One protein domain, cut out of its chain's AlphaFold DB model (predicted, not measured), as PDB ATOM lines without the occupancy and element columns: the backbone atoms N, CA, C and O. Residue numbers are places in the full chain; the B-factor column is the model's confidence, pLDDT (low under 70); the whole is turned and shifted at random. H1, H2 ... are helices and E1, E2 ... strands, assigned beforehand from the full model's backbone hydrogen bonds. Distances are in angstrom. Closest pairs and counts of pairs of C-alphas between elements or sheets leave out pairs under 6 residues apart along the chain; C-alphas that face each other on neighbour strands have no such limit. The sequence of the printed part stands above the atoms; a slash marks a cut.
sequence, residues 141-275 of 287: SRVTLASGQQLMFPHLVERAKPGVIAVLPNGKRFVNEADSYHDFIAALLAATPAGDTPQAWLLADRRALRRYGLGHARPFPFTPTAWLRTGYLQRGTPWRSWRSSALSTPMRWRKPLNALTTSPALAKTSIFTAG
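AT A GLANCE: This is residues 141 to 275 of the 287 residues of the protein "FAD-dependent oxidoreductase" of Klebsiella pneumoniae subsp. pneumoniae (UniProt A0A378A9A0). With little regular structure, a small, strongly twisted antiparallel sheet, E3-E4-E6-E5, stands among long loops, with H2 and H3 on one face and H1 and the hairpin E1-E2 farther out. The 135 residues printed, under half in named elements, include three named helices and six named strands, class mixed. The whole is compact, radius of gyration of the C-alphas 15.1 A, spanning 39 by 33 by 32 A.

IN THESE COORDINATES: E1, residues 141 to 144, begins at C-alpha (-32.768, -53.270, -44.336); E2 is 150 to 154, E3 164 to 167, H1 181 to 191, E4 201 to 204, H2 206 to 212, H3 225 to 229, E5 233 to 236. E6, 271 to 274, ends at C-alpha (-28.938, -48.031, -46.792).

HOW THE PARTS SIT: E4, H2 H3, E5 make a split strand-helix-strand unit, E6 between its strands, crossover right-handed. N 165 and O 203 of E3 and E4, 2.9 A, are within hydrogen-bond range.

THE WHOLE: The printed part has no cut. Residues 237 to 270 make a long link; pLDDT is under 70 from 237 to 275.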
ATOM      1  N   SER A 141     -33.684 -53.069 -43.218       87.31
ATOM      2  CA  SER A 141     -32.768 -53.270 -44.336       87.31
ATOM      3  C   SER A 141     -32.329 -54.726 -44.410       87.31
ATOM      4  O   SER A 141     -32.244 -55.426 -43.400       87.31
ATOM      5  N   ARG A 142     -32.058 -55.188 -45.630       84.12
ATOM      6  CA  ARG A 142     -31.558 -56.535 -45.902       84.12
ATOM      7  C   ARG A 142     -30.042 -56.485 -45.982       84.12
ATOM      8  O   ARG A 142     -29.487 -55.797 -46.836       84.12
ATOM      9  N   VAL A 143     -29.383 -57.196 -45.083       83.44
ATOM     10  CA  VAL A 143     -27.927 -57.267 -45.005       83.44
ATOM     11  C   VAL A 143     -27.489 -58.627 -45.527       83.44
ATOM     12  O   VAL A 143     -27.809 -59.654 -44.936       83.44
ATOM     13  N   THR A 144     -26.715 -58.637 -46.608       82.00
ATOM     14  CA  THR A 144     -26.016 -59.846 -47.056       82.00
ATOM     15  C   THR A 144     -24.720 -59.986 -46.267       82.00
ATOM     16  O   THR A 144     -23.812 -59.159 -46.405       82.00
ATOM     17  N   LEU A 145     -24.627 -61.017 -45.431       78.88
ATOM     18  CA  LEU A 145     -23.409 -61.340 -44.689       78.88
ATOM     19  C   LEU A 145     -22.366 -62.003 -45.601       78.88
ATOM     20  O   LEU A 145     -22.683 -62.477 -46.691       78.88
ATOM     21  N   ALA A 146     -21.114 -62.084 -45.138       74.62
ATOM     22  CA  ALA A 146     -20.033 -62.746 -45.880       74.62
ATOM     23  C   ALA A 146     -20.320 -64.234 -46.169       74.62
ATOM     24  O   ALA A 146     -19.832 -64.765 -47.160       74.62
ATOM     25  N   SER A 147     -21.143 -64.882 -45.339       78.38
ATOM     26  CA  SER A 147     -21.629 -66.253 -45.539       78.38
ATOM     27  C   SER A 147     -22.702 -66.386 -46.630       78.38
ATOM     28  O   SER A 147     -23.119 -67.497 -46.933       78.38
ATOM     29  N   GLY A 148     -23.199 -65.277 -47.188       78.56
ATOM     30  CA  GLY A 148     -24.341 -65.248 -48.108       78.56
ATOM     31  C   GLY A 148     -25.708 -65.215 -47.414       78.56
ATOM     32  O   GLY A 148     -26.718 -64.963 -48.071       78.56
ATOM     33  N   GLN A 149     -25.757 -65.399 -46.090       78.44
ATOM     34  CA  GLN A 149     -26.995 -65.309 -45.318       78.44
ATOM     35  C   GLN A 149     -27.583 -63.889 -45.376       78.44
ATOM     36  O   GLN A 149     -26.860 -62.894 -45.270       78.44
ATOM     37  N   GLN A 150     -28.906 -63.810 -45.528       79.94
ATOM     38  CA  GLN A 150     -29.672 -62.567 -45.468       79.94
ATOM     39  C   GLN A 150     -30.124 -62.302 -44.033       79.94
ATOM     40  O   GLN A 150     -30.833 -63.115 -43.447       79.94
ATOM     41  N   LEU A 151     -29.750 -61.148 -43.493       82.62
ATOM     42  CA  LEU A 151     -30.196 -60.666 -42.193       82.62
ATOM     43  C   LEU A 151     -31.151 -59.481 -42.370       82.62
ATOM     44  O   LEU A 151     -30.842 -58.534 -43.090       82.62
ATOM     45  N   MET A 152     -32.286 -59.514 -41.673       84.25
ATOM     46  CA  MET A 152     -33.194 -58.371 -41.555       84.25
ATOM     47  C   MET A 152     -32.731 -57.489 -40.396       84.25
ATOM     48  O   MET A 152     -32.827 -57.887 -39.236       84.25
ATOM     49  N   PHE A 153     -32.204 -56.303 -40.696       86.12
ATOM     50  CA  PHE A 153     -31.773 -55.346 -39.681       86.12
ATOM     51  C   PHE A 153     -32.873 -54.305 -39.424       86.12
ATOM     52  O   PHE A 153     -33.153 -53.507 -40.327       86.12
ATOM     53  N   PRO A 154     -33.491 -54.276 -38.227       87.56
ATOM     54  CA  PRO A 154     -34.506 -53.288 -37.888       87.56
ATOM     55  C   PRO A 154     -33.880 -51.943 -37.505       87.56
ATOM     56  O   PRO A 154     -33.014 -51.849 -36.637       87.56
ATOM     57  N   HIS A 155     -34.378 -50.887 -38.131       88.06
ATOM     58  CA  HIS A 155     -33.955 -49.508 -37.944       88.06
ATOM     59  C   HIS A 155     -34.764 -48.832 -36.830       88.06
ATOM     60  O   HIS A 155     -35.709 -48.073 -37.068       88.06
ATOM     61  N   LEU A 156     -34.432 -49.160 -35.581       84.88
ATOM     62  CA  LEU A 156     -35.209 -48.712 -34.422       84.88
ATOM     63  C   LEU A 156     -34.797 -47.318 -33.945       84.88
ATOM     64  O   LEU A 156     -35.663 -46.495 -33.650       84.88
ATOM     65  N   VAL A 157     -33.486 -47.057 -33.875       84.00
ATOM     66  CA  VAL A 157     -32.931 -45.889 -33.167       84.00
ATOM     67  C   VAL A 157     -32.009 -45.060 -34.051       84.00
ATOM     68  O   VAL A 157     -32.016 -43.834 -33.974       84.00
ATOM     69  N   GLU A 158     -31.186 -45.691 -34.882       83.38
ATOM     70  CA  GLU A 158     -30.168 -45.003 -35.681       83.38
ATOM     71  C   GLU A 158     -30.763 -44.072 -36.747       83.38
ATOM     72  O   GLU A 158     -30.189 -43.012 -36.989       83.38
ATOM     73  N   ARG A 159     -31.957 -44.372 -37.278       86.50
ATOM     74  CA  ARG A 159     -32.717 -43.447 -38.143       86.50
ATOM     75  C   ARG A 159     -33.023 -42.090 -37.492       86.50
ATOM     76  O   ARG A 159     -33.079 -41.092 -38.195       86.50
ATOM     77  N   ALA A 160     -33.186 -42.048 -36.167       88.44
ATOM     78  CA  ALA A 160     -33.544 -40.843 -35.417       88.44
ATOM     79  C   ALA A 160     -32.312 -40.019 -35.000       88.44
ATOM     80  O   ALA A 160     -32.427 -39.021 -34.284       88.44
ATOM     81  N   LYS A 161     -31.100 -40.451 -35.375       90.88
ATOM     82  CA  LYS A 161     -29.868 -39.770 -34.973       90.88
ATOM     83  C   LYS A 161     -29.630 -38.512 -35.814       90.88
ATOM     84  O   LYS A 161     -29.922 -38.499 -37.009       90.88
ATOM     85  N   PRO A 162     -29.027 -37.459 -35.227       90.06
ATOM     86  CA  PRO A 162     -28.699 -36.247 -35.968       90.06
ATOM     87  C   PRO A 162     -27.841 -36.525 -37.207       90.06
ATOM     88  O   PRO A 162     -26.824 -37.218 -37.124       90.06
ATOM     89  N   GLY A 163     -28.226 -35.925 -38.336       87.06
ATOM     90  CA  GLY A 163     -27.531 -36.070 -39.619       87.06
ATOM     91  C   GLY A 163     -27.965 -37.280 -40.450       87.06
ATOM     92  O   GLY A 163     -27.311 -37.567 -41.453       87.06
ATOM     93  N   VAL A 164     -29.046 -37.959 -40.052       90.12
ATOM     94  CA  VAL A 164     -29.750 -38.964 -40.857       90.12
ATOM     95  C   VAL A 164     -31.075 -38.376 -41.345       90.12
ATOM     96  O   VAL A 164     -31.794 -37.756 -40.566       90.12
ATOM     97  N   ILE A 165     -31.386 -38.553 -42.629       92.06
ATOM     98  CA  ILE A 165     -32.692 -38.209 -43.209       92.06
ATOM     99  C   ILE A 165     -33.250 -39.381 -44.010       92.06
ATOM    100  O   ILE A 165     -32.487 -40.174 -44.558       92.06
ATOM    101  N   ALA A 166     -34.571 -39.476 -44.115       92.75
ATOM    102  CA  ALA A 166     -35.250 -40.510 -44.883       92.75
ATOM    103  C   ALA A 166     -35.916 -39.914 -46.121       92.75
ATOM    104  O   ALA A 166     -36.641 -38.920 -46.041       92.75
ATOM    105  N   VAL A 167     -35.690 -40.536 -47.277       91.25
ATOM    106  CA  VAL A 167     -36.305 -40.121 -48.541       91.25
ATOM    107  C   VAL A 167     -36.917 -41.304 -49.275       91.25
ATOM    108  O   VAL A 167     -36.417 -42.424 -49.207       91.25
ATOM    109  N   LEU A 168     -37.986 -41.043 -50.016       89.00
ATOM    110  CA  LEU A 168     -38.554 -41.982 -50.980       89.00
ATOM    111  C   LEU A 168     -37.600 -42.180 -52.178       89.00
ATOM    112  O   LEU A 168     -36.683 -41.373 -52.372       89.00
ATOM    113  N   PRO A 169     -37.835 -43.170 -53.062       87.06
ATOM    114  CA  PRO A 169     -37.037 -43.361 -54.276       87.06
ATOM    115  C   PRO A 169     -37.043 -42.141 -55.209       87.06
ATOM    116  O   PRO A 169     -36.111 -41.936 -55.978       87.06
ATOM    117  N   ASN A 170     -38.067 -41.286 -55.105       85.06
ATOM    118  CA  ASN A 170     -38.165 -40.017 -55.829       85.06
ATOM    119  C   ASN A 170     -37.361 -38.857 -55.188       85.06
ATOM    120  O   ASN A 170     -37.412 -37.732 -55.687       85.06
ATOM    121  N   GLY A 171     -36.650 -39.106 -54.083       85.81
ATOM    122  CA  GLY A 171     -35.816 -38.136 -53.371       85.81
ATOM    123  C   GLY A 171     -36.563 -37.193 -52.424       85.81
ATOM    124  O   GLY A 171     -35.931 -36.335 -51.810       85.81
ATOM    125  N   LYS A 172     -37.888 -37.317 -52.279       88.25
ATOM    126  CA  LYS A 172     -38.670 -36.496 -51.345       88.25
ATOM    127  C   LYS A 172     -38.633 -37.081 -49.935       88.25
ATOM    128  O   LYS A 172     -38.787 -38.288 -49.759       88.25
ATOM    129  N   ARG A 173     -38.490 -36.209 -48.933       91.94
ATOM    130  CA  ARG A 173     -38.753 -36.562 -47.531       91.94
ATOM    131  C   ARG A 173     -40.246 -36.811 -47.342       91.94
ATOM    132  O   ARG A 173     -41.061 -36.169 -48.003       91.94
ATOM    133  N   PHE A 174     -40.582 -37.730 -46.446       92.38
ATOM    134  CA  PHE A 174     -41.966 -38.156 -46.218       92.38
ATOM    135  C   PHE A 174     -42.348 -38.231 -44.736       92.38
ATOM    136  O   PHE A 174     -43.518 -38.417 -44.427       92.38
ATOM    137  N   VAL A 175     -41.383 -38.098 -43.818       93.19
ATOM    138  CA  VAL A 175     -41.620 -38.281 -42.383       93.19
ATOM    139  C   VAL A 175     -40.614 -37.505 -41.537       93.19
ATOM    140  O   VAL A 175     -39.544 -37.130 -42.023       93.19
ATOM    141  N   ASN A 176     -40.957 -37.283 -40.269       92.38
ATOM    142  CA  ASN A 176     -40.003 -36.930 -39.229       92.38
ATOM    143  C   ASN A 176     -39.262 -38.195 -38.768       92.38
ATOM    144  O   ASN A 176     -39.838 -39.105 -38.176       92.38
ATOM    145  N   GLU A 177     -37.960 -38.265 -39.024       90.81
ATOM    146  CA  GLU A 177     -37.153 -39.458 -38.766       90.81
ATOM    147  C   GLU A 177     -37.002 -39.782 -37.271       90.81
ATOM    148  O   GLU A 177     -36.575 -40.890 -36.939       90.81
ATOM    149  N   ALA A 178     -37.365 -38.847 -36.384       89.31
ATOM    150  CA  ALA A 178     -37.353 -39.011 -34.933       89.31
ATOM    151  C   ALA A 178     -38.659 -39.571 -34.338       89.31
ATOM    152  O   ALA A 178     -38.668 -39.905 -33.154       89.31
ATOM    153  N   ASP A 179     -39.727 -39.714 -35.132       90.50
ATOM    154  CA  ASP A 179     -40.994 -40.297 -34.665       90.50
ATOM    155  C   ASP A 179     -40.836 -41.783 -34.300       90.50
ATOM    156  O   ASP A 179     -39.765 -42.384 -34.462       90.50
ATOM    157  N   SER A 180     -41.897 -42.415 -33.792       90.44
ATOM    158  CA  SER A 180     -41.870 -43.846 -33.486       90.44
ATOM    159  C   SER A 180     -41.558 -44.679 -34.741       90.44
ATOM    160  O   SER A 180     -41.807 -44.269 -35.876       90.44
ATOM    161  N   TYR A 181     -40.987 -45.875 -34.557       89.06
ATOM    162  CA  TYR A 181     -40.663 -46.756 -35.690       89.06
ATOM    163  C   TYR A 181     -41.923 -47.164 -36.467       89.06
ATOM    164  O   TYR A 181     -41.853 -47.454 -37.660       89.06
ATOM    165  N   HIS A 182     -43.064 -47.150 -35.777       90.12
ATOM    166  CA  HIS A 182     -44.355 -47.526 -36.310       90.12
ATOM    167  C   HIS A 182     -44.900 -46.406 -37.193       90.12
ATOM    168  O   HIS A 182     -45.244 -46.652 -38.347       90.12
ATOM    169  N   ASP A 183     -44.874 -45.166 -36.696       91.25
ATOM    170  CA  ASP A 183     -45.316 -43.987 -37.448       91.25
ATOM    171  C   ASP A 183     -44.432 -43.734 -38.669       91.25
ATOM    172  O   ASP A 183     -44.928 -43.350 -39.727       91.25
ATOM    173  N   PHE A 184     -43.133 -44.041 -38.569       92.88
ATOM    174  CA  PHE A 184     -42.229 -44.017 -39.715       92.88
ATOM    175  C   PHE A 184     -42.728 -44.913 -40.857       92.88
ATOM    176  O   PHE A 184     -42.768 -44.488 -42.013       92.88
ATOM    177  N   ILE A 185     -43.117 -46.155 -40.549       91.56
ATOM    178  CA  ILE A 185     -43.633 -47.083 -41.561       91.56
ATOM    179  C   ILE A 185     -45.029 -46.678 -42.020       91.56
ATOM    180  O   ILE A 185     -45.294 -46.731 -43.217       91.56
ATOM    181  N   ALA A 186     -45.896 -46.218 -41.121       91.19
ATOM    182  CA  ALA A 186     -47.215 -45.722 -41.500       91.19
ATOM    183  C   ALA A 186     -47.111 -44.561 -42.509       91.19
ATOM    184  O   ALA A 186     -47.806 -44.563 -43.525       91.19
ATOM    185  N   ALA A 187     -46.185 -43.621 -42.288       93.19
ATOM    186  CA  ALA A 187     -45.901 -42.534 -43.222       93.19
ATOM    187  C   ALA A 187     -45.301 -43.037 -44.545       93.19
ATOM    188  O   ALA A 187     -45.670 -42.540 -45.607       93.19
ATOM    189  N   LEU A 188     -44.412 -44.037 -44.505       91.94
ATOM    190  CA  LEU A 188     -43.855 -44.650 -45.715       91.94
ATOM    191  C   LEU A 188     -44.951 -45.304 -46.564       91.94
ATOM    192  O   LEU A 188     -45.010 -45.073 -47.769       91.94
ATOM    193  N   LEU A 189     -45.826 -46.090 -45.938       90.25
ATOM    194  CA  LEU A 189     -46.947 -46.748 -46.605       90.25
ATOM    195  C   LEU A 189     -47.911 -45.718 -47.203       90.25
ATOM    196  O   LEU A 189     -48.281 -45.844 -48.363       90.25
ATOM    197  N   ALA A 190     -48.251 -44.664 -46.456       91.31
ATOM    198  CA  ALA A 190     -49.129 -43.595 -46.937       91.31
ATOM    199  C   ALA A 190     -48.520 -42.784 -48.096       91.31
ATOM    200  O   ALA A 190     -49.242 -42.296 -48.961       91.31
ATOM    201  N   ALA A 191     -47.193 -42.626 -48.118       91.44
ATOM    202  CA  ALA A 191     -46.487 -41.887 -49.159       91.44
ATOM    203  C   ALA A 191     -46.111 -42.745 -50.383       91.44
ATOM    204  O   ALA A 191     -45.630 -42.200 -51.382       91.44
ATOM    205  N   THR A 192     -46.310 -44.065 -50.313       88.56
ATOM    206  CA  THR A 192     -46.050 -44.997 -51.415       88.56
ATOM    207  C   THR A 192     -47.303 -45.116 -52.291       88.56
ATOM    208  O   THR A 192     -48.366 -45.458 -51.775       88.56
ATOM    209  N   PRO A 193     -47.219 -44.838 -53.605       85.50
ATOM    210  CA  PRO A 193     -48.341 -45.041 -54.517       85.50
ATOM    211  C   PRO A 193     -48.834 -46.494 -54.527       85.50
ATOM    212  O   PRO A 193     -48.052 -47.429 -54.366       85.50
ATOM    213  N   ALA A 194     -50.130 -46.696 -54.765       81.81
ATOM    214  CA  ALA A 194     -50.678 -48.039 -54.933       81.81
ATOM    215  C   ALA A 194     -49.988 -48.760 -56.108       81.81
ATOM    216  O   ALA A 194     -49.855 -48.192 -57.190       81.81
ATOM    217  N   GLY A 195     -49.555 -50.003 -55.883       80.12
ATOM    218  CA  GLY A 195     -48.800 -50.805 -56.853       80.12
ATOM    219  C   GLY A 195     -47.278 -50.627 -56.787       80.12
ATOM    220  O   GLY A 195     -46.554 -51.487 -57.287       80.12
ATOM    221  N   ASP A 196     -46.774 -49.582 -56.124       83.50
ATOM    222  CA  ASP A 196     -45.340 -49.425 -55.876       83.50
ATOM    223  C   ASP A 196     -44.925 -50.177 -54.604       83.50
ATOM    224  O   ASP A 196     -45.662 -50.266 -53.621       83.50
ATOM    225  N   THR A 197     -43.697 -50.701 -54.591       84.56
ATOM    226  CA  THR A 197     -43.143 -51.320 -53.381       84.56
ATOM    227  C   THR A 197     -42.737 -50.239 -52.370       84.56
ATOM    228  O   THR A 197     -41.909 -49.388 -52.715       84.56
ATOM    229  N   PRO A 198     -43.217 -50.285 -51.110       88.12
ATOM    230  CA  PRO A 198     -42.818 -49.329 -50.080       88.12
ATOM    231  C   PRO A 198     -41.327 -49.445 -49.769       88.12
ATOM    232  O   PRO A 198     -40.860 -50.445 -49.223       88.12
ATOM    233  N   GLN A 199     -40.558 -48.424 -50.139       89.12
ATOM    234  CA  GLN A 199     -39.110 -48.386 -49.945       89.12
ATOM    235  C   GLN A 199     -38.657 -46.968 -49.619       89.12
ATOM    236  O   GLN A 199     -39.201 -45.992 -50.129       89.12
ATOM    237  N   ALA A 200     -37.623 -46.853 -48.792       90.88
ATOM    238  CA  ALA A 200     -36.996 -45.584 -48.458       90.88
ATOM    239  C   ALA A 200     -35.476 -45.739 -48.405       90.88
ATOM    240  O   ALA A 200     -34.954 -46.819 -48.128       90.88
ATOM    241  N   TRP A 201     -34.780 -44.631 -48.627       91.75
ATOM    242  CA  TRP A 201     -33.345 -44.505 -48.437       91.75
ATOM    243  C   TRP A 201     -33.078 -43.694 -47.180       91.75
ATOM    244  O   TRP A 201     -33.548 -42.562 -47.056       91.75
ATOM    245  N   LEU A 202     -32.284 -44.255 -46.269       92.62
ATOM    246  CA  LEU A 202     -31.709 -43.485 -45.170       92.62
ATOM    247  C   LEU A 202     -30.406 -42.861 -45.645       92.62
ATOM    248  O   LEU A 202     -29.477 -43.585 -45.988       92.62
ATOM    249  N   LEU A 203     -30.348 -41.536 -45.673       90.81
ATOM    250  CA  LEU A 203     -29.193 -40.761 -46.094       90.81
ATOM    251  C   LEU A 203     -28.449 -40.258 -44.863       90.81
ATOM    252  O   LEU A 203     -29.041 -39.577 -44.028       90.81
ATOM    253  N   ALA A 204     -27.155 -40.544 -44.776       90.44
ATOM    254  CA  ALA A 204     -26.299 -40.007 -43.726       90.44
ATOM    255  C   ALA A 204     -25.040 -39.367 -44.303       90.44
ATOM    256  O   ALA A 204     -24.474 -39.813 -45.305       90.44
ATOM    257  N   ASP A 205     -24.584 -38.325 -43.623       88.19
ATOM    258  CA  ASP A 205     -23.317 -37.675 -43.906       88.19
ATOM    259  C   ASP A 205     -22.150 -38.456 -43.243       88.19
ATOM    260  O   ASP A 205     -22.350 -39.332 -42.391       88.19
ATOM    261  N   ARG A 206     -20.893 -38.178 -43.624       88.44
ATOM    262  CA  ARG A 206     -19.730 -38.911 -43.072       88.44
ATOM    263  C   ARG A 206     -19.593 -38.740 -41.553       88.44
ATOM    264  O   ARG A 206     -19.078 -39.642 -40.888       88.44
ATOM    265  N   ARG A 207     -19.996 -37.591 -41.004       90.12
ATOM    266  CA  ARG A 207     -19.886 -37.290 -39.573       90.12
ATOM    267  C   ARG A 207     -20.900 -38.113 -38.780       90.12
ATOM    268  O   ARG A 207     -20.512 -38.740 -37.795       90.12
ATOM    269  N   ALA A 208     -22.149 -38.152 -39.231       90.06
ATOM    270  CA  ALA A 208     -23.229 -38.949 -38.669       90.06
ATOM    271  C   ALA A 208     -22.893 -40.440 -38.736       90.06
ATOM    272  O   ALA A 208     -22.902 -41.106 -37.701       90.06
ATOM    273  N   LEU A 209     -22.456 -40.933 -39.901       90.62
ATOM    274  CA  LEU A 209     -22.052 -42.331 -40.070       90.62
ATOM    275  C   LEU A 209     -20.922 -42.724 -39.107       90.62
ATOM    276  O   LEU A 209     -20.995 -43.762 -38.459       90.62
ATOM    277  N   ARG A 210     -19.878 -41.894 -38.966       91.44
ATOM    278  CA  ARG A 210     -18.770 -42.195 -38.040       91.44
ATOM    279  C   ARG A 210     -19.188 -42.161 -36.574       91.44
ATOM    280  O   ARG A 210     -18.612 -42.907 -35.786       91.44
ATOM    281  N   ARG A 211     -20.118 -41.281 -36.202       91.88
ATOM    282  CA  ARG A 211     -20.523 -41.082 -34.805       91.88
ATOM    283  C   ARG A 211     -21.566 -42.095 -34.344       91.88
ATOM    284  O   ARG A 211     -21.500 -42.532 -33.201       91.88
ATOM    285  N   TYR A 212     -22.516 -42.441 -35.207       90.88
ATOM    286  CA  TYR A 212     -23.694 -43.226 -34.836       90.88
ATOM    287  C   TYR A 212     -23.823 -44.548 -35.594       90.88
ATOM    288  O   TYR A 212     -24.525 -45.438 -35.124       90.88
ATOM    289  N   GLY A 213     -23.126 -44.704 -36.720       91.25
ATOM    290  CA  GLY A 213     -23.377 -45.791 -37.657       91.25
ATOM    291  C   GLY A 213     -24.603 -45.519 -38.528       91.25
ATOM    292  O   GLY A 213     -25.249 -44.476 -38.414       91.25
ATOM    293  N   LEU A 214     -24.903 -46.455 -39.424       90.00
ATOM    294  CA  LEU A 214     -26.125 -46.453 -40.225       90.00
ATOM    295  C   LEU A 214     -26.535 -47.895 -40.513       90.00
ATOM    296  O   LEU A 214     -25.817 -48.634 -41.192       90.00
ATOM    297  N   GLY A 215     -27.690 -48.293 -39.983       88.38
ATOM    298  CA  GLY A 215     -28.129 -49.680 -40.038       88.38
ATOM    299  C   GLY A 215     -27.098 -50.624 -39.423       88.38
ATOM    300  O   GLY A 215     -26.602 -50.397 -38.321       88.38
ATOM    301  N   HIS A 216     -26.721 -51.656 -40.172       87.25
ATOM    302  CA  HIS A 216     -25.739 -52.646 -39.739       87.25
ATOM    303  C   HIS A 216     -24.278 -52.148 -39.813       87.25
ATOM    304  O   HIS A 216     -23.358 -52.783 -39.289       87.25
ATOM    305  N   ALA A 217     -24.035 -50.981 -40.423       88.88
ATOM    306  CA  ALA A 217     -22.718 -50.361 -40.430       88.88
ATOM    307  C   ALA A 217     -22.437 -49.665 -39.091       88.88
ATOM    308  O   ALA A 217     -23.022 -48.630 -38.771       88.88
ATOM    309  N   ARG A 218     -21.511 -50.240 -38.320       88.19
ATOM    310  CA  ARG A 218     -21.134 -49.755 -36.985       88.19
ATOM    311  C   ARG A 218     -20.397 -48.402 -37.029       88.19
ATOM    312  O   ARG A 218     -19.686 -48.138 -38.002       88.19
ATOM    313  N   PRO A 219     -20.518 -47.571 -35.973       89.94
ATOM    314  CA  PRO A 219     -19.738 -46.340 -35.826       89.94
ATOM    315  C   PRO A 219     -18.238 -46.618 -35.624       89.94
ATOM    316  O   PRO A 219     -17.797 -47.765 -35.528       89.94
ATOM    317  N   PHE A 220     -17.437 -45.553 -35.531       88.12
ATOM    318  CA  PHE A 220     -16.021 -45.628 -35.157       88.12
ATOM    319  C   PHE A 220     -15.818 -46.503 -33.894       88.12
ATOM    320  O   PHE A 220     -16.616 -46.386 -32.963       88.12
ATOM    321  N   PRO A 221     -14.776 -47.361 -33.830       88.62
ATOM    322  CA  PRO A 221     -13.599 -47.434 -34.710       88.62
ATOM    323  C   PRO A 221     -13.748 -48.307 -35.965       88.62
ATOM    324  O   PRO A 221     -12.779 -48.479 -36.703       88.62
ATOM    325  N   PHE A 222     -14.939 -48.834 -36.254       89.38
ATOM    326  CA  PHE A 222     -15.144 -49.716 -37.404       89.38
ATOM    327  C   PHE A 222     -15.176 -48.942 -38.733       89.38
ATOM    328  O   PHE A 222     -15.679 -47.819 -38.814       89.38
ATOM    329  N   THR A 223     -14.638 -49.543 -39.800       86.25
ATOM    330  CA  THR A 223     -14.645 -48.944 -41.143       86.25
ATOM    331  C   THR A 223     -15.884 -49.386 -41.935       86.25
ATOM    332  O   THR A 223     -16.280 -50.552 -41.864       86.25
ATOM    333  N   PRO A 224     -16.507 -48.499 -42.737       86.81
ATOM    334  CA  PRO A 224     -17.677 -48.857 -43.544       86.81
ATOM    335  C   PRO A 224     -17.313 -49.610 -44.836       86.81
ATOM    336  O   PRO A 224     -18.201 -49.962 -45.608       86.81
ATOM    337  N   THR A 225     -16.025 -49.850 -45.104       86.44
ATOM    338  CA  THR A 225     -15.519 -50.384 -46.380       86.44
ATOM    339  C   THR A 225     -16.143 -51.724 -46.754       86.44
ATOM    340  O   THR A 225     -16.489 -51.932 -47.915       86.44
ATOM    341  N   ALA A 226     -16.338 -52.618 -45.780       84.69
ATOM    342  CA  ALA A 226     -16.985 -53.906 -46.022       84.69
ATOM    343  C   ALA A 226     -18.416 -53.722 -46.554       84.69
ATOM    344  O   ALA A 226     -18.782 -54.341 -47.548       84.69
ATOM    345  N   TRP A 227     -19.178 -52.810 -45.950       86.06
ATOM    346  CA  TRP A 227     -20.565 -52.526 -46.313       86.06
ATOM    347  C   TRP A 227     -20.707 -51.753 -47.623       86.06
ATOM    348  O   TRP A 227     -21.695 -51.921 -48.330       86.06
ATOM    349  N   LEU A 228     -19.705 -50.944 -47.972       86.12
ATOM    350  CA  LEU A 228     -19.614 -50.323 -49.293       86.12
ATOM    351  C   LEU A 228     -19.381 -51.370 -50.387       86.12
ATOM    352  O   LEU A 228     -19.989 -51.303 -51.448       86.12
ATOM    353  N   ARG A 229     -18.528 -52.366 -50.120       84.19
ATOM    354  CA  ARG A 229     -18.221 -53.439 -51.075       84.19
ATOM    355  C   ARG A 229     -19.399 -54.384 -51.306       84.19
ATOM    356  O   ARG A 229     -19.545 -54.890 -52.411       84.19
ATOM    357  N   THR A 230     -20.230 -54.629 -50.292       82.25
ATOM    358  CA  THR A 230     -21.442 -55.452 -50.443       82.25
ATOM    359  C   THR A 230     -22.602 -54.702 -51.099       82.25
ATOM    360  O   THR A 230     -23.628 -55.314 -51.382       82.25
ATOM    361  N   GLY A 231     -22.477 -53.386 -51.311       83.31
ATOM    362  CA  GLY A 231     -23.571 -52.540 -51.791       83.31
ATOM    363  C   GLY A 231     -24.664 -52.283 -50.749       83.31
ATOM    364  O   GLY A 231     -25.687 -51.690 -51.094       83.31
ATOM    365  N   TYR A 232     -24.460 -52.711 -49.493       85.62
ATOM    366  CA  TYR A 232     -25.355 -52.393 -48.376       85.62
ATOM    367  C   TYR A 232     -25.333 -50.896 -48.068       85.62
ATOM    368  O   TYR A 232     -26.380 -50.282 -47.887       85.62
ATOM    369  N   LEU A 233     -24.127 -50.315 -48.047       89.12
ATOM    370  CA  LEU A 233     -23.939 -48.875 -48.110       89.12
ATOM    371  C   LEU A 233     -23.582 -48.473 -49.534       89.12
ATOM    372  O   LEU A 233     -22.708 -49.074 -50.154       89.12
ATOM    373  N   GLN A 234     -24.185 -47.399 -50.023       88.25
ATOM    374  CA  GLN A 234     -23.768 -46.764 -51.272       88.25
ATOM    375  C   GLN A 234     -23.238 -45.369 -50.981       88.25
ATOM    376  O   GLN A 234     -23.787 -44.685 -50.127       88.25
ATOM    377  N   ARG A 235     -22.173 -44.942 -51.667       85.12
ATOM    378  CA  ARG A 235     -21.578 -43.608 -51.499       85.12
ATOM    379  C   ARG A 235     -21.807 -42.769 -52.752       85.12
ATOM    380  O   ARG A 235     -21.264 -43.097 -53.801       85.12
ATOM    381  N   GLY A 236     -22.507 -41.648 -52.615       76.81
ATOM    382  CA  GLY A 236     -22.634 -40.627 -53.657       76.81
ATOM    383  C   GLY A 236     -21.734 -39.412 -53.405       76.81
ATOM    384  O   GLY A 236     -21.493 -39.041 -52.254       76.81
ATOM    385  N   THR A 237     -21.250 -38.762 -54.469       57.50
ATOM    386  CA  THR A 237     -20.778 -37.364 -54.398       57.50
ATOM    387  C   THR A 237     -21.980 -36.409 -54.306       57.50
ATOM    388  O   THR A 237     -23.103 -36.841 -54.582       57.50
ATOM    389  N   PRO A 238     -21.795 -35.145 -53.867       51.78
ATOM    390  CA  PRO A 238     -22.902 -34.209 -53.684       51.78
ATOM    391  C   PRO A 238     -23.787 -34.155 -54.931       51.78
ATOM    392  O   PRO A 238     -23.269 -34.201 -56.045       51.78
ATOM    393  N   TRP A 239     -25.100 -34.056 -54.712       45.44
ATOM    394  CA  TRP A 239     -26.255 -34.241 -55.612       45.44
ATOM    395  C   TRP A 239     -26.138 -33.919 -57.124       45.44
ATOM    396  O   TRP A 239     -26.977 -34.374 -57.899       45.44
ATOM    397  N   ARG A 240     -25.134 -33.164 -57.587       36.56
ATOM    398  CA  ARG A 240     -24.927 -32.812 -59.003       36.56
ATOM    399  C   ARG A 240     -24.492 -33.984 -59.896       36.56
ATOM    400  O   ARG A 240     -24.724 -33.908 -61.097       36.56
ATOM    401  N   SER A 241     -23.903 -35.056 -59.360       34.91
ATOM    402  CA  SER A 241     -23.333 -36.162 -60.163       34.91
ATOM    403  C   SER A 241     -24.255 -37.372 -60.384       34.91
ATOM    404  O   SER A 241     -23.944 -38.227 -61.208       34.91
ATOM    405  N   TRP A 242     -25.417 -37.446 -59.725       34.66
ATOM    406  CA  TRP A 242     -26.330 -38.603 -59.824       34.66
ATOM    407  C   TRP A 242     -27.074 -38.711 -61.172       34.66
ATOM    408  O   TRP A 242     -27.837 -39.648 -61.386       34.66
ATOM    409  N   ARG A 243     -26.852 -37.775 -62.106       34.19
ATOM    410  CA  ARG A 243     -27.468 -37.785 -63.445       34.19
ATOM    411  C   ARG A 243     -26.813 -38.743 -64.444       34.19
ATOM    412  O   ARG A 243     -27.426 -39.002 -65.471       34.19
ATOM    413  N   SER A 244     -25.600 -39.233 -64.191       29.78
ATOM    414  CA  SER A 244     -24.764 -39.791 -65.269       29.78
ATOM    415  C   SER A 244     -24.078 -41.125 -64.971       29.78
ATOM    416  O   SER A 244     -23.340 -41.620 -65.814       29.78
ATOM    417  N   SER A 245     -24.347 -41.762 -63.832       29.72
ATOM    418  CA  SER A 245     -23.841 -43.114 -63.543       29.72
ATOM    419  C   SER A 245     -24.996 -44.109 -63.472       29.72
ATOM    420  O   SER A 245     -25.265 -44.703 -62.436       29.72
ATOM    421  N   ALA A 246     -25.704 -44.235 -64.596       33.69
ATOM    422  CA  ALA A 246     -26.745 -45.226 -64.841       33.69
ATOM    423  C   ALA A 246     -26.412 -45.988 -66.136       33.69
ATOM    424  O   ALA A 246     -26.939 -45.703 -67.206       33.69
ATOM    425  N   LEU A 247     -25.490 -46.942 -66.030       27.98
ATOM    426  CA  LEU A 247     -25.443 -48.125 -66.891       27.98
ATOM    427  C   LEU A 247     -26.049 -49.225 -65.997       27.98
ATOM    428  O   LEU A 247     -25.462 -49.527 -64.966       27.98
ATOM    429  N   SER A 248     -27.250 -49.768 -66.181       26.12
ATOM    430  CA  SER A 248     -28.115 -49.874 -67.351       26.12
ATOM    431  C   SER A 248     -29.579 -49.987 -66.883       26.12
ATOM    432  O   SER A 248     -29.844 -50.594 -65.846       26.12
ATOM    433  N   THR A 249     -30.517 -49.485 -67.697       26.12
ATOM    434  CA  THR A 249     -32.003 -49.457 -67.558       26.12
ATOM    435  C   THR A 249     -32.572 -48.157 -66.937       26.12
ATOM    436  O   THR A 249     -32.162 -47.759 -65.849       26.12
ATOM    437  N   PRO A 250     -33.465 -47.416 -67.636       27.48
ATOM    438  CA  PRO A 250     -33.591 -45.965 -67.472       27.48
ATOM    439  C   PRO A 250     -34.488 -45.542 -66.296       27.48
ATOM    440  O   PRO A 250     -35.713 -45.565 -66.378       27.48
ATOM    441  N   MET A 251     -33.870 -45.027 -65.232       29.67
ATOM    442  CA  MET A 251     -34.544 -44.286 -64.161       29.67
ATOM    443  C   MET A 251     -34.809 -42.845 -64.632       29.67
ATOM    444  O   MET A 251     -33.923 -41.988 -64.639       29.67
ATOM    445  N   ARG A 252     -36.028 -42.566 -65.107       23.45
ATOM    446  CA  ARG A 252     -36.396 -41.259 -65.676       23.45
ATOM    447  C   ARG A 252     -36.808 -40.274 -64.570       23.45
ATOM    448  O   ARG A 252     -37.988 -40.075 -64.302       23.45
ATOM    449  N   TRP A 253     -35.828 -39.619 -63.947       33.19
ATOM    450  CA  TRP A 253     -36.026 -38.489 -63.027       33.19
ATOM    451  C   TRP A 253     -36.746 -37.334 -63.738       33.19
ATOM    452  O   TRP A 253     -36.166 -36.678 -64.604       33.19
ATOM    453  N   ARG A 254     -38.019 -37.071 -63.413       25.88
ATOM    454  CA  ARG A 254     -38.818 -36.078 -64.156       25.88
ATOM    455  C   ARG A 254     -38.780 -34.642 -63.624       25.88
ATOM    456  O   ARG A 254     -39.225 -33.779 -64.371       25.88
ATOM    457  N   LYS A 255     -38.242 -34.325 -62.434       25.73
ATOM    458  CA  LYS A 255     -38.111 -32.920 -61.967       25.73
ATOM    459  C   LYS A 255     -36.936 -32.699 -60.992       25.73
ATOM    460  O   LYS A 255     -36.646 -33.593 -60.203       25.73
ATOM    461  N   PRO A 256     -36.269 -31.525 -61.024       29.97
ATOM    462  CA  PRO A 256     -35.259 -31.145 -60.033       29.97
ATOM    463  C   PRO A 256     -35.893 -30.849 -58.660       29.97
ATOM    464  O   PRO A 256     -36.939 -30.205 -58.585       29.97
ATOM    465  N   LEU A 257     -35.240 -31.293 -57.579       33.69
ATOM    466  CA  LEU A 257     -35.513 -30.852 -56.205       33.69
ATOM    467  C   LEU A 257     -35.062 -29.390 -56.043       33.69
ATOM    468  O   LEU A 257     -33.937 -29.125 -55.633       33.69
ATOM    469  N   ASN A 258     -35.937 -28.440 -56.364       29.47
ATOM    470  CA  ASN A 258     -35.780 -27.040 -55.974       29.47
ATOM    471  C   ASN A 258     -36.819 -26.706 -54.906       29.47
ATOM    472  O   ASN A 258     -37.889 -26.205 -55.226       29.47
ATOM    473  N   ALA A 259     -36.510 -27.039 -53.656       29.36
ATOM    474  CA  ALA A 259     -36.952 -26.339 -52.451       29.36
ATOM    475  C   ALA A 259     -36.397 -27.096 -51.237       29.36
ATOM    476  O   ALA A 259     -36.525 -28.315 -51.171       29.36
ATOM    477  N   LEU A 260     -35.847 -26.356 -50.268       32.47
ATOM    478  CA  LEU A 260     -35.537 -26.795 -48.895       32.47
ATOM    479  C   LEU A 260     -34.181 -27.490 -48.669       32.47
ATOM    480  O   LEU A 260     -34.115 -28.619 -48.196       32.47
ATOM    481  N   THR A 261     -33.079 -26.767 -48.893       31.94
ATOM    482  CA  THR A 261     -31.829 -26.955 -48.122       31.94
ATOM    483  C   THR A 261     -31.104 -25.617 -47.923       31.94
ATOM    484  O   THR A 261     -30.055 -25.357 -48.498       31.94
ATOM    485  N   THR A 262     -31.617 -24.752 -47.048       27.12
ATOM    486  CA  THR A 262     -30.818 -23.672 -46.432       27.12
ATOM    487  C   THR A 262     -30.010 -24.216 -45.249       27.12
ATOM    488  O   THR A 262     -30.043 -23.683 -44.147       27.12
ATOM    489  N   SER A 263     -29.270 -25.310 -45.460       30.45
ATOM    490  CA  SER A 263     -28.234 -25.739 -44.516       30.45
ATOM    491  C   SER A 263     -26.937 -26.034 -45.279       30.45
ATOM    492  O   SER A 263     -26.855 -27.049 -45.979       30.45
ATOM    493  N   PRO A 264     -25.912 -25.162 -45.175       26.95
ATOM    494  CA  PRO A 264     -24.661 -25.273 -45.931       26.95
ATOM    495  C   PRO A 264     -23.868 -26.567 -45.663       26.95
ATOM    496  O   PRO A 264     -22.946 -26.892 -46.411       26.95
ATOM    497  N   ALA A 265     -24.222 -27.324 -44.619       30.97
ATOM    498  CA  ALA A 265     -23.514 -28.530 -44.190       30.97
ATOM    499  C   ALA A 265     -23.684 -29.742 -45.134       30.97
ATOM    500  O   ALA A 265     -22.836 -30.633 -45.142       30.97
ATOM    501  N   LEU A 266     -24.739 -29.783 -45.958       33.19
ATOM    502  CA  LEU A 266     -25.013 -30.912 -46.865       33.19
ATOM    503  C   LEU A 266     -24.390 -30.746 -48.264       33.19
ATOM    504  O   LEU A 266     -24.338 -31.699 -49.038       33.19
ATOM    505  N   ALA A 267     -23.875 -29.558 -48.598       27.33
ATOM    506  CA  ALA A 267     -23.445 -29.222 -49.958       27.33
ATOM    507  C   ALA A 267     -22.106 -29.859 -50.393       27.33
ATOM    508  O   ALA A 267     -21.792 -29.861 -51.583       27.33
ATOM    509  N   LYS A 268     -21.309 -30.404 -49.460       26.14
ATOM    510  CA  LYS A 268     -19.967 -30.965 -49.733       26.14
ATOM    511  C   LYS A 268     -19.765 -32.398 -49.232       26.14
ATOM    512  O   LYS A 268     -18.644 -32.902 -49.259       26.14
ATOM    513  N   THR A 269     -20.824 -33.065 -48.782       29.69
ATOM    514  CA  THR A 269     -20.674 -34.299 -48.006       29.69
ATOM    515  C   THR A 269     -21.024 -35.527 -48.833       29.69
ATOM    516  O   THR A 269     -22.016 -35.544 -49.556       29.69
ATOM    517  N   SER A 270     -20.185 -36.564 -48.747       34.69
ATOM    518  CA  SER A 270     -20.517 -37.877 -49.295       34.69
ATOM    519  C   SER A 270     -21.771 -38.401 -48.605       34.69
ATOM    520  O   SER A 270     -21.791 -38.492 -47.378       34.69
ATOM    521  N   ILE A 271     -22.793 -38.718 -49.395       40.06
ATOM    522  CA  ILE A 271     -24.069 -39.233 -48.899       40.06
ATOM    523  C   ILE A 271     -23.986 -40.752 -48.904       40.06
ATOM    524  O   ILE A 271     -23.647 -41.341 -49.935       40.06
ATOM    525  N   PHE A 272     -24.271 -41.365 -47.757       38.72
ATOM    526  CA  PHE A 272     -24.360 -42.811 -47.616       38.72
ATOM    527  C   PHE A 272     -25.814 -43.249 -47.558       38.72
ATOM    528  O   PHE A 272     -26.569 -42.659 -46.789       38.72
ATOM    529  N   THR A 273     -26.190 -44.260 -48.343       34.88
ATOM    530  CA  THR A 273     -27.552 -44.814 -48.339       34.88
ATOM    531  C   THR A 273     -27.569 -46.256 -47.849       34.88
ATOM    532  O   THR A 273     -26.660 -47.012 -48.180       34.88
ATOM    533  N   ALA A 274     -28.591 -46.636 -47.076       36.53
ATOM    534  CA  ALA A 274     -28.938 -48.031 -46.792       36.53
ATOM    535  C   ALA A 274     -30.303 -48.341 -47.431       36.53
ATOM    536  O   ALA A 274     -31.236 -47.552 -47.266       36.53
ATOM    537  N   GLY A 275     -30.415 -49.447 -48.178       38.56
ATOM    538  CA  GLY A 275     -31.637 -49.816 -48.908       38.56
ATOM    539  C   GLY A 275     -31.551 -51.177 -49.610       38.56
ATOM    540  O   GLY A 275     -30.509 -51.831 -49.607       38.56
TER     541      GLY A 275